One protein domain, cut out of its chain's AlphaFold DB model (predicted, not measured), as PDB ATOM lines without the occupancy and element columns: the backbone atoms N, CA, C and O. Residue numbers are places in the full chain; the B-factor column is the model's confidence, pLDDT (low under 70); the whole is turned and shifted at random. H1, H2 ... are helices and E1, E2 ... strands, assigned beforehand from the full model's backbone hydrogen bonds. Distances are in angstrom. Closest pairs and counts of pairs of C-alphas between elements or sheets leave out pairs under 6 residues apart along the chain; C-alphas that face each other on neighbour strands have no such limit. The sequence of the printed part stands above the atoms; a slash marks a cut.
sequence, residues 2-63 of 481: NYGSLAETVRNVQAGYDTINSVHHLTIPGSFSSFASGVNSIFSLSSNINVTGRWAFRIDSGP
ATOM      1  N   ASN A   2      50.021  23.623  26.268       82.38
ATOM      2  CA  ASN A   2      51.015  23.336  27.305       82.38
ATOM      3  C   ASN A   2      51.355  24.631  28.053       82.38
ATOM      4  O   ASN A   2      51.728  25.605  27.402       82.38
ATOM      5  N   TYR A   3      51.238  24.635  29.378       81.19
ATOM      6  CA  TYR A   3      51.417  25.810  30.230       81.19
ATOM      7  C   TYR A   3      52.599  25.591  31.178       81.19
ATOM      8  O   TYR A   3      52.682  24.570  31.857       81.19
ATOM      9  N   GLY A   4      53.542  26.538  31.185       74.50
ATOM     10  CA  GLY A   4      54.630  26.589  32.167       74.50
ATOM     11  C   GLY A   4      54.182  27.275  33.457       74.50
ATOM     12  O   GLY A   4      52.986  27.425  33.688       74.50
ATOM     13  N   SER A   5      55.127  27.739  34.279       78.12
ATOM     14  CA  SER A   5      54.814  28.608  35.423       78.12
ATOM     15  C   SER A   5      54.142  29.894  34.937       78.12
ATOM     16  O   SER A   5      54.711  30.606  34.109       78.12
ATOM     17  N   LEU A   6      52.951  30.195  35.451       77.19
ATOM     18  CA  LEU A   6      52.211  31.415  35.129       77.19
ATOM     19  C   LEU A   6      52.341  32.417  36.276       77.19
ATOM     20  O   LEU A   6      52.246  32.043  37.443       77.19
ATOM     21  N   ALA A   7      52.546  33.693  35.944       77.38
ATOM     22  CA  ALA A   7      52.474  34.761  36.935       77.38
ATOM     23  C   ALA A   7      51.061  34.829  37.535       77.38
ATOM     24  O   ALA A   7      50.072  34.531  36.862       77.38
ATOM     25  N   GLU A   8      50.975  35.199  38.808       79.06
ATOM     26  CA  GLU A   8      49.705  35.365  39.510       79.06
ATOM     27  C   GLU A   8      48.971  36.615  39.006       79.06
ATOM     28  O   GLU A   8      49.589  37.650  38.749       79.06
ATOM     29  N   THR A   9      47.654  36.516  38.820       71.50
ATOM     30  CA  THR A   9      46.823  37.607  38.294       71.50
ATOM     31  C   THR A   9      45.516  37.730  39.065       71.50
ATOM     32  O   THR A   9      44.800  36.753  39.266       71.50
ATOM     33  N   VAL A  10      45.154  38.968  39.409       65.56
ATOM     34  CA  VAL A  10      43.915  39.340  40.123       65.56
ATOM     35  C   VAL A  10      42.672  39.325  39.207       65.56
ATOM     36  O   VAL A  10      41.661  39.962  39.486       65.56
ATOM     37  N   ARG A  11      42.755  38.647  38.057       64.19
ATOM     38  CA  ARG A  11      41.684  38.510  37.057       64.19
ATOM     39  C   ARG A  11      41.529  37.044  36.681       64.19
ATOM     40  O   ARG A  11      42.532  36.396  36.388       64.19
ATOM     41  N   ASN A  12      40.287  36.565  36.618       62.78
ATOM     42  CA  ASN A  12      39.949  35.209  36.176       62.78
ATOM     43  C   ASN A  12      40.477  34.950  34.750       62.78
ATOM     44  O   ASN A  12      40.364  35.816  33.880       62.78
ATOM     45  N   VAL A  13      41.038  33.761  34.501       67.62
ATOM     46  CA  VAL A  13      41.738  33.434  33.245       67.62
ATOM     47  C   VAL A  13      41.101  32.220  32.576       67.62
ATOM     48  O   VAL A  13      41.439  31.085  32.891       67.62
ATOM     49  N   GLN A  14      40.214  32.424  31.601       73.75
ATOM     50  CA  GLN A  14      39.726  31.301  30.798       73.75
ATOM     51  C   GLN A  14      40.867  30.703  29.958       73.75
ATOM     52  O   GLN A  14      41.604  31.424  29.286       73.75
ATOM     53  N   ALA A  15      40.986  29.375  29.962       77.06
ATOM     54  CA  ALA A  15      41.901  28.638  29.100       77.06
ATOM     55  C   ALA A  15      41.174  27.434  28.497       77.06
ATOM     56  O   ALA A  15      40.488  26.689  29.198       77.06
ATOM     57  N   GLY A  16      41.308  27.257  27.186       75.50
ATOM     58  CA  GLY A  16      40.522  26.299  26.423       75.50
ATOM     59  C   GLY A  16      40.686  26.491  24.918       75.50
ATOM     60  O   GLY A  16      41.571  27.218  24.467       75.50
ATOM     61  N   TYR A  17      39.821  25.838  24.152       71.81
ATOM     62  CA  TYR A  17      39.593  26.107  22.735       71.81
ATOM     63  C   TYR A  17      38.149  26.579  22.560       71.81
ATOM     64  O   TYR A  17      37.255  26.007  23.177       71.81
ATOM     65  N   ASP A  18      37.916  27.589  21.728       69.31
ATOM     66  CA  ASP A  18      36.572  28.059  21.391       69.31
ATOM     67  C   ASP A  18      36.482  28.420  19.899       69.31
ATOM     68  O   ASP A  18      37.490  28.694  19.242       69.31
ATOM     69  N   THR A  19      35.265  28.392  19.368       67.31
ATOM     70  CA  THR A  19      34.913  28.766  17.997       67.31
ATOM     71  C   THR A  19      34.294  30.161  17.955       67.31
ATOM     72  O   THR A  19      33.757  30.652  18.939       67.31
ATOM     73  N   ILE A  20      34.323  30.815  16.790       53.34
ATOM     74  CA  ILE A  20      33.889  32.219  16.626       53.34
ATOM     75  C   ILE A  20      32.397  32.485  16.943       53.34
ATOM     76  O   ILE A  20      32.010  33.637  17.108       53.34
ATOM     77  N   ASN A  21      31.585  31.429  17.082       52.66
ATOM     78  CA  ASN A  21      30.171  31.489  17.480       52.66
ATOM     79  C   ASN A  21      29.890  30.739  18.811       52.66
ATOM     80  O   ASN A  21      28.732  30.478  19.119       52.66
ATOM     81  N   SER A  22      30.924  30.283  19.525       61.31
ATOM     82  CA  SER A  22      30.904  29.454  20.752       61.31
ATOM     83  C   SER A  22      30.061  28.158  20.766       61.31
ATOM     84  O   SER A  22      29.956  27.492  21.797       61.31
ATOM     85  N   VAL A  23      29.531  27.730  19.613       54.44
ATOM     86  CA  VAL A  23      28.758  26.478  19.436       54.44
ATOM     87  C   VAL A  23      29.588  25.228  19.764       54.44
ATOM     88  O   VAL A  23      29.052  24.217  20.222       54.44
ATOM     89  N   HIS A  24      30.902  25.286  19.545       62.72
ATOM     90  CA  HIS A  24      31.842  24.231  19.919       62.72
ATOM     91  C   HIS A  24      33.003  24.835  20.706       62.72
ATOM     92  O   HIS A  24      33.789  25.610  20.158       62.72
ATOM     93  N   HIS A  25      33.113  24.457  21.979       69.88
ATOM     94  CA  HIS A  25      34.134  24.947  22.902       69.88
ATOM     95  C   HIS A  25      34.635  23.824  23.824       69.88
ATOM     96  O   HIS A  25      33.983  22.795  23.983       69.88
ATOM     97  N   LEU A  26      35.813  23.996  24.417       71.12
ATOM     98  CA  LEU A  26      36.510  23.010  25.247       71.12
ATOM     99  C   LEU A  26      37.299  23.752  26.334       71.12
ATOM    100  O   LEU A  26      38.385  24.264  26.066       71.12
ATOM    101  N   THR A  27      36.769  23.822  27.554       72.00
ATOM    102  CA  THR A  27      37.378  24.574  28.668       72.00
ATOM    103  C   THR A  27      38.244  23.669  29.555       72.00
ATOM    104  O   THR A  27      37.892  22.517  29.806       72.00
ATOM    105  N   ILE A  28      39.383  24.170  30.053       77.31
ATOM    106  CA  ILE A  28      40.195  23.461  31.055       77.31
ATOM    107  C   ILE A  28      39.486  23.533  32.423       77.31
ATOM    108  O   ILE A  28      39.243  24.641  32.911       77.31
ATOM    109  N   PRO A  29      39.182  22.397  33.085       65.81
ATOM    110  CA  PRO A  29      38.562  22.395  34.408       65.81
ATOM    111  C   PRO A  29      39.342  23.247  35.416       65.81
ATOM    112  O   PRO A  29      40.562  23.137  35.520       65.81
ATOM    113  N   GLY A  30      38.634  24.101  36.157       65.75
ATOM    114  CA  GLY A  30      39.233  25.024  37.125       65.75
ATOM    115  C   GLY A  30      39.748  26.352  36.548       65.75
ATOM    116  O   GLY A  30      40.231  27.173  37.325       65.75
ATOM    117  N   SER A  31      39.607  26.624  35.243       69.81
ATOM    118  CA  SER A  31      40.066  27.887  34.628       69.81
ATOM    119  C   SER A  31      39.450  29.155  35.227       69.81
ATOM    120  O   SER A  31      40.083  30.201  35.266       69.81
ATOM    121  N   PHE A  32      38.213  29.069  35.710       64.56
ATOM    122  CA  PHE A  32      37.513  30.191  36.341       64.56
ATOM    123  C   PHE A  32      37.732  30.275  37.863       64.56
ATOM    124  O   PHE A  32      37.066  31.060  38.529       64.56
ATOM    125  N   SER A  33      38.654  29.482  38.424       64.19
ATOM    126  CA  SER A  33      39.044  29.571  39.837       64.19
ATOM    127  C   SER A  33      40.231  30.516  40.048       64.19
ATOM    128  O   SER A  33      41.041  30.724  39.144       64.19
ATOM    129  N   SER A  34      40.393  31.022  41.271       68.62
ATOM    130  CA  SER A  34      41.588  31.769  41.699       68.62
ATOM    131  C   SER A  34      42.890  30.984  41.475       68.62
ATOM    132  O   SER A  34      43.916  31.561  41.120       68.62
ATOM    133  N   PHE A  35      42.837  29.653  41.578       70.25
ATOM    134  CA  PHE A  35      43.963  28.746  41.338       70.25
ATOM    135  C   PHE A  35      44.276  28.511  39.848       70.25
ATOM    136  O   PHE A  35      45.086  27.648  39.522       70.25
ATOM    137  N   ALA A  36      43.673  29.250  38.913       74.25
ATOM    138  CA  ALA A  36      44.035  29.178  37.495       74.25
ATOM    139  C   ALA A  36      45.459  29.706  37.212       74.25
ATOM    140  O   ALA A  36      46.111  29.257  36.269       74.25
ATOM    141  N   SER A  37      45.976  30.623  38.036       79.81
ATOM    142  CA  SER A  37      47.285  31.274  37.858       79.81
ATOM    143  C   SER A  37      48.176  31.161  39.104       79.81
ATOM    144  O   SER A  37      47.796  30.525  40.086       79.81
ATOM    145  N   GLY A  38      49.377  31.744  39.056       78.38
ATOM    146  CA  GLY A  38      50.304  31.772  40.187       78.38
ATOM    147  C   GLY A  38      51.012  30.443  40.472       78.38
ATOM    148  O   GLY A  38      51.000  29.506  39.670       78.38
ATOM    149  N   VAL A  39      51.662  30.376  41.638       74.69
ATOM    150  CA  VAL A  39      52.634  29.317  41.993       74.69
ATOM    151  C   VAL A  39      52.013  27.912  42.006       74.69
ATOM    152  O   VAL A  39      52.679  26.946  41.642       74.69
ATOM    153  N   ASN A  40      50.727  27.805  42.357       76.19
ATOM    154  CA  ASN A  40      49.969  26.549  42.385       76.19
ATOM    155  C   ASN A  40      48.944  26.435  41.235       76.19
ATOM    156  O   ASN A  40      47.911  25.786  41.393       76.19
ATOM    157  N   SER A  41      49.211  27.072  40.086       82.50
ATOM    158  CA  SER A  41      48.303  27.098  38.928       82.50
ATOM    159  C   SER A  41      47.836  25.702  38.490       82.50
ATOM    160  O   SER A  41      48.644  24.832  38.158       82.50
ATOM    161  N   ILE A  42      46.518  25.517  38.375       78.06
ATOM    162  CA  ILE A  42      45.885  24.314  37.815       78.06
ATOM    163  C   ILE A  42      46.350  24.068  36.372       78.06
ATOM    164  O   ILE A  42      46.563  22.918  35.991       78.06
ATOM    165  N   PHE A  43      46.565  25.119  35.573       83.75
ATOM    166  CA  PHE A  43      47.062  24.967  34.200       83.75
ATOM    167  C   PHE A  43      48.473  24.391  34.161       83.75
ATOM    168  O   PHE A  43      48.751  23.567  33.293       83.75
ATOM    169  N   SER A  44      49.329  24.806  35.098       81.81
ATOM    170  CA  SER A  44      50.725  24.377  35.216       81.81
ATOM    171  C   SER A  44      50.880  23.017  35.905       81.81
ATOM    172  O   SER A  44      51.764  22.252  35.534       81.81
ATOM    173  N   LEU A  45      50.049  22.708  36.909       80.62
ATOM    174  CA  LEU A  45      50.193  21.517  37.756       80.62
ATOM    175  C   LEU A  45      49.317  20.329  37.327       80.62
ATOM    176  O   LEU A  45      49.715  19.182  37.527       80.62
ATOM    177  N   SER A  46      48.154  20.576  36.718       79.19
ATOM    178  CA  SER A  46      47.207  19.533  36.303       79.19
ATOM    179  C   SER A  46      47.299  19.216  34.800       79.19
ATOM    180  O   SER A  46      47.955  19.917  34.026       79.19
ATOM    181  N   SER A  47      46.698  18.095  34.392       81.88
ATOM    182  CA  SER A  47      46.743  17.551  33.029       81.88
ATOM    183  C   SER A  47      45.666  16.487  32.817       81.88
ATOM    184  O   SER A  47      45.501  15.603  33.656       81.88
ATOM    185  N   ASN A  48      45.013  16.484  31.651       79.19
ATOM    186  CA  ASN A  48      44.125  15.390  31.236       79.19
ATOM    187  C   ASN A  48      44.829  14.243  30.481       79.19
ATOM    188  O   ASN A  48      44.175  13.273  30.109       79.19
ATOM    189  N   ILE A  49      46.146  14.334  30.257       83.31
ATOM    190  CA  ILE A  49      46.963  13.285  29.614       83.31
ATOM    191  C   ILE A  49      48.179  12.877  30.460       83.31
ATOM    192  O   ILE A  49      49.183  12.407  29.929       83.31
ATOM    193  N   ASN A  50      48.081  13.053  31.781       79.00
ATOM    194  CA  ASN A  50      49.085  12.655  32.774       79.00
ATOM    195  C   ASN A  50      50.505  13.215  32.518       79.00
ATOM    196  O   ASN A  50      51.508  12.573  32.825       79.00
ATOM    197  N   VAL A  51      50.590  14.419  31.942       84.62
ATOM    198  CA  VAL A  51      51.836  15.175  31.748       84.62
ATOM    199  C   VAL A  51      51.601  16.592  32.255       84.62
ATOM    200  O   VAL A  51      50.955  17.389  31.580       84.62
ATOM    201  N   THR A  52      52.111  16.890  33.449       82.81
ATOM    202  CA  THR A  52      52.025  18.187  34.145       82.81
ATOM    203  C   THR A  52      52.167  19.381  33.192       82.81
ATOM    204  O   THR A  52      53.095  19.431  32.382       82.81
ATOM    205  N   GLY A  53      51.211  20.313  33.247       81.06
ATOM    206  CA  GLY A  53      51.151  21.490  32.374       81.06
ATOM    207  C   GLY A  53      50.453  21.265  31.026       81.06
ATOM    208  O   GLY A  53      50.101  22.224  30.333       81.06
ATOM    209  N   ARG A  54      50.251  20.010  30.601       81.75
ATOM    210  CA  ARG A  54      49.847  19.665  29.231       81.75
ATOM    211  C   ARG A  54      48.403  19.197  29.137       81.75
ATOM    212  O   ARG A  54      47.992  18.251  29.804       81.75
ATOM    213  N   TRP A  55      47.674  19.797  28.202       83.62
ATOM    214  CA  TRP A  55      46.261  19.528  27.948       83.62
ATOM    215  C   TRP A  55      46.044  19.189  26.477       83.62
ATOM    216  O   TRP A  55      46.454  19.953  25.595       83.62
ATOM    217  N   ALA A  56      45.410  18.053  26.197       80.75
ATOM    218  CA  ALA A  56      45.063  17.627  24.844       80.75
ATOM    219  C   ALA A  56      43.548  17.464  24.720       80.75
ATOM    220  O   ALA A  56      42.910  16.882  25.590       80.75
ATOM    221  N   PHE A  57      42.978  17.960  23.628       75.56
ATOM    222  CA  PHE A  57      41.549  17.860  23.358       75.56
ATOM    223  C   PHE A  57      41.330  17.195  22.004       75.56
ATOM    224  O   PHE A  57      42.115  17.401  21.077       75.56
ATOM    225  N   ARG A  58      40.271  16.390  21.908       67.19
ATOM    226  CA  ARG A  58      39.885  15.697  20.682       67.19
ATOM    227  C   ARG A  58      38.773  16.487  19.993       67.19
ATOM    228  O   ARG A  58      37.793  16.830  20.642       67.19
ATOM    229  N   ILE A  59      38.950  16.782  18.706       67.19
ATOM    230  CA  ILE A  59      38.086  17.701  17.936       67.19
ATOM    231  C   ILE A  59      37.375  17.031  16.748       67.19
ATOM    232  O   ILE A  59      36.567  17.661  16.081       67.19
ATOM    233  N   ASP A  60      37.673  15.759  16.475       58.31
ATOM    234  CA  ASP A  60      37.197  15.008  15.305       58.31
ATOM    235  C   ASP A  60      35.944  14.147  15.570       58.31
ATOM    236  O   ASP A  60      35.480  13.445  14.674       58.31
ATOM    237  N   SER A  61      35.397  14.157  16.792       57.56
ATOM    238  CA  SER A  61      34.050  13.643  17.119       57.56
ATOM    239  C   SER A  61      33.672  13.981  18.569       57.56
ATOM    240  O   SER A  61      34.104  13.305  19.504       57.56
ATOM    241  N   GLY A  62      32.860  15.024  18.763       53.09
ATOM    242  CA  GLY A  62      32.155  15.264  20.027       53.09
ATOM    243  C   GLY A  62      30.875  14.415  20.119       53.09
ATOM    244  O   GLY A  62      30.332  14.046  19.075       53.09
ATOM    245  N   PRO A  63      30.375  14.076  21.323       52.66
ATOM    246  CA  PRO A  63      29.052  13.474  21.474       52.66
ATOM    247  C   PRO A  63      27.951  14.451  21.045       52.66
ATOM    248  O   PRO A  63      28.114  15.662  21.187       52.66
TER     249      PRO A  63
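What this domain is: This is residues 2 to 63 of the 481 residues of the protein "ZP domain-containing protein" of Oryzias javanicus (UniProt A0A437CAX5). The printed part has little regular structure: loops gather about one short helix, H1, while the hairpin of E1 and E2 reaches toward the other end. The last stretch, residues 55 to 63, runs out toward that same end. The 62 printed residues hold E1, E2 and H1 in that order, with an antiparallel sheet E1 - E2; the class is mixed, with 10 residues in named elements. The whole is only just compact, close to loose, with a radius of gyration of the C-alphas of 12.4 A, and only just flat, spanning 35 by 26 by 14 A.

How they stand to each other: E1, residues 16 to 18, and E2, residues 25 to 27, form a hairpin, antiparallel at 165 degrees. N 17 and O 26, 2.9 A apart, are within hydrogen-bond range. H1, residues 42 to 45, is apart from E1. H1 is too short for any O i to N i+4 pair; its one O i to N i+3 pair is not within range.

Where its parts are: E1 begins at C-alpha 16 (40.522, 26.299, 26.423); E1 and E2 each measure 6.6 A. H1 measures 5.1 A and ends at C-alpha 45 (50.193, 21.517, 37.756).

The domain as a whole: The C-alphas of Val 10 and Ser 61, the two farthest apart, are 35.9 A apart. The printed part has no cut. The link E2 to H1 is long. The pLDDT is under 70 in residues 10 to 13, 18 to 25, 29 to 34 and 58 to 63.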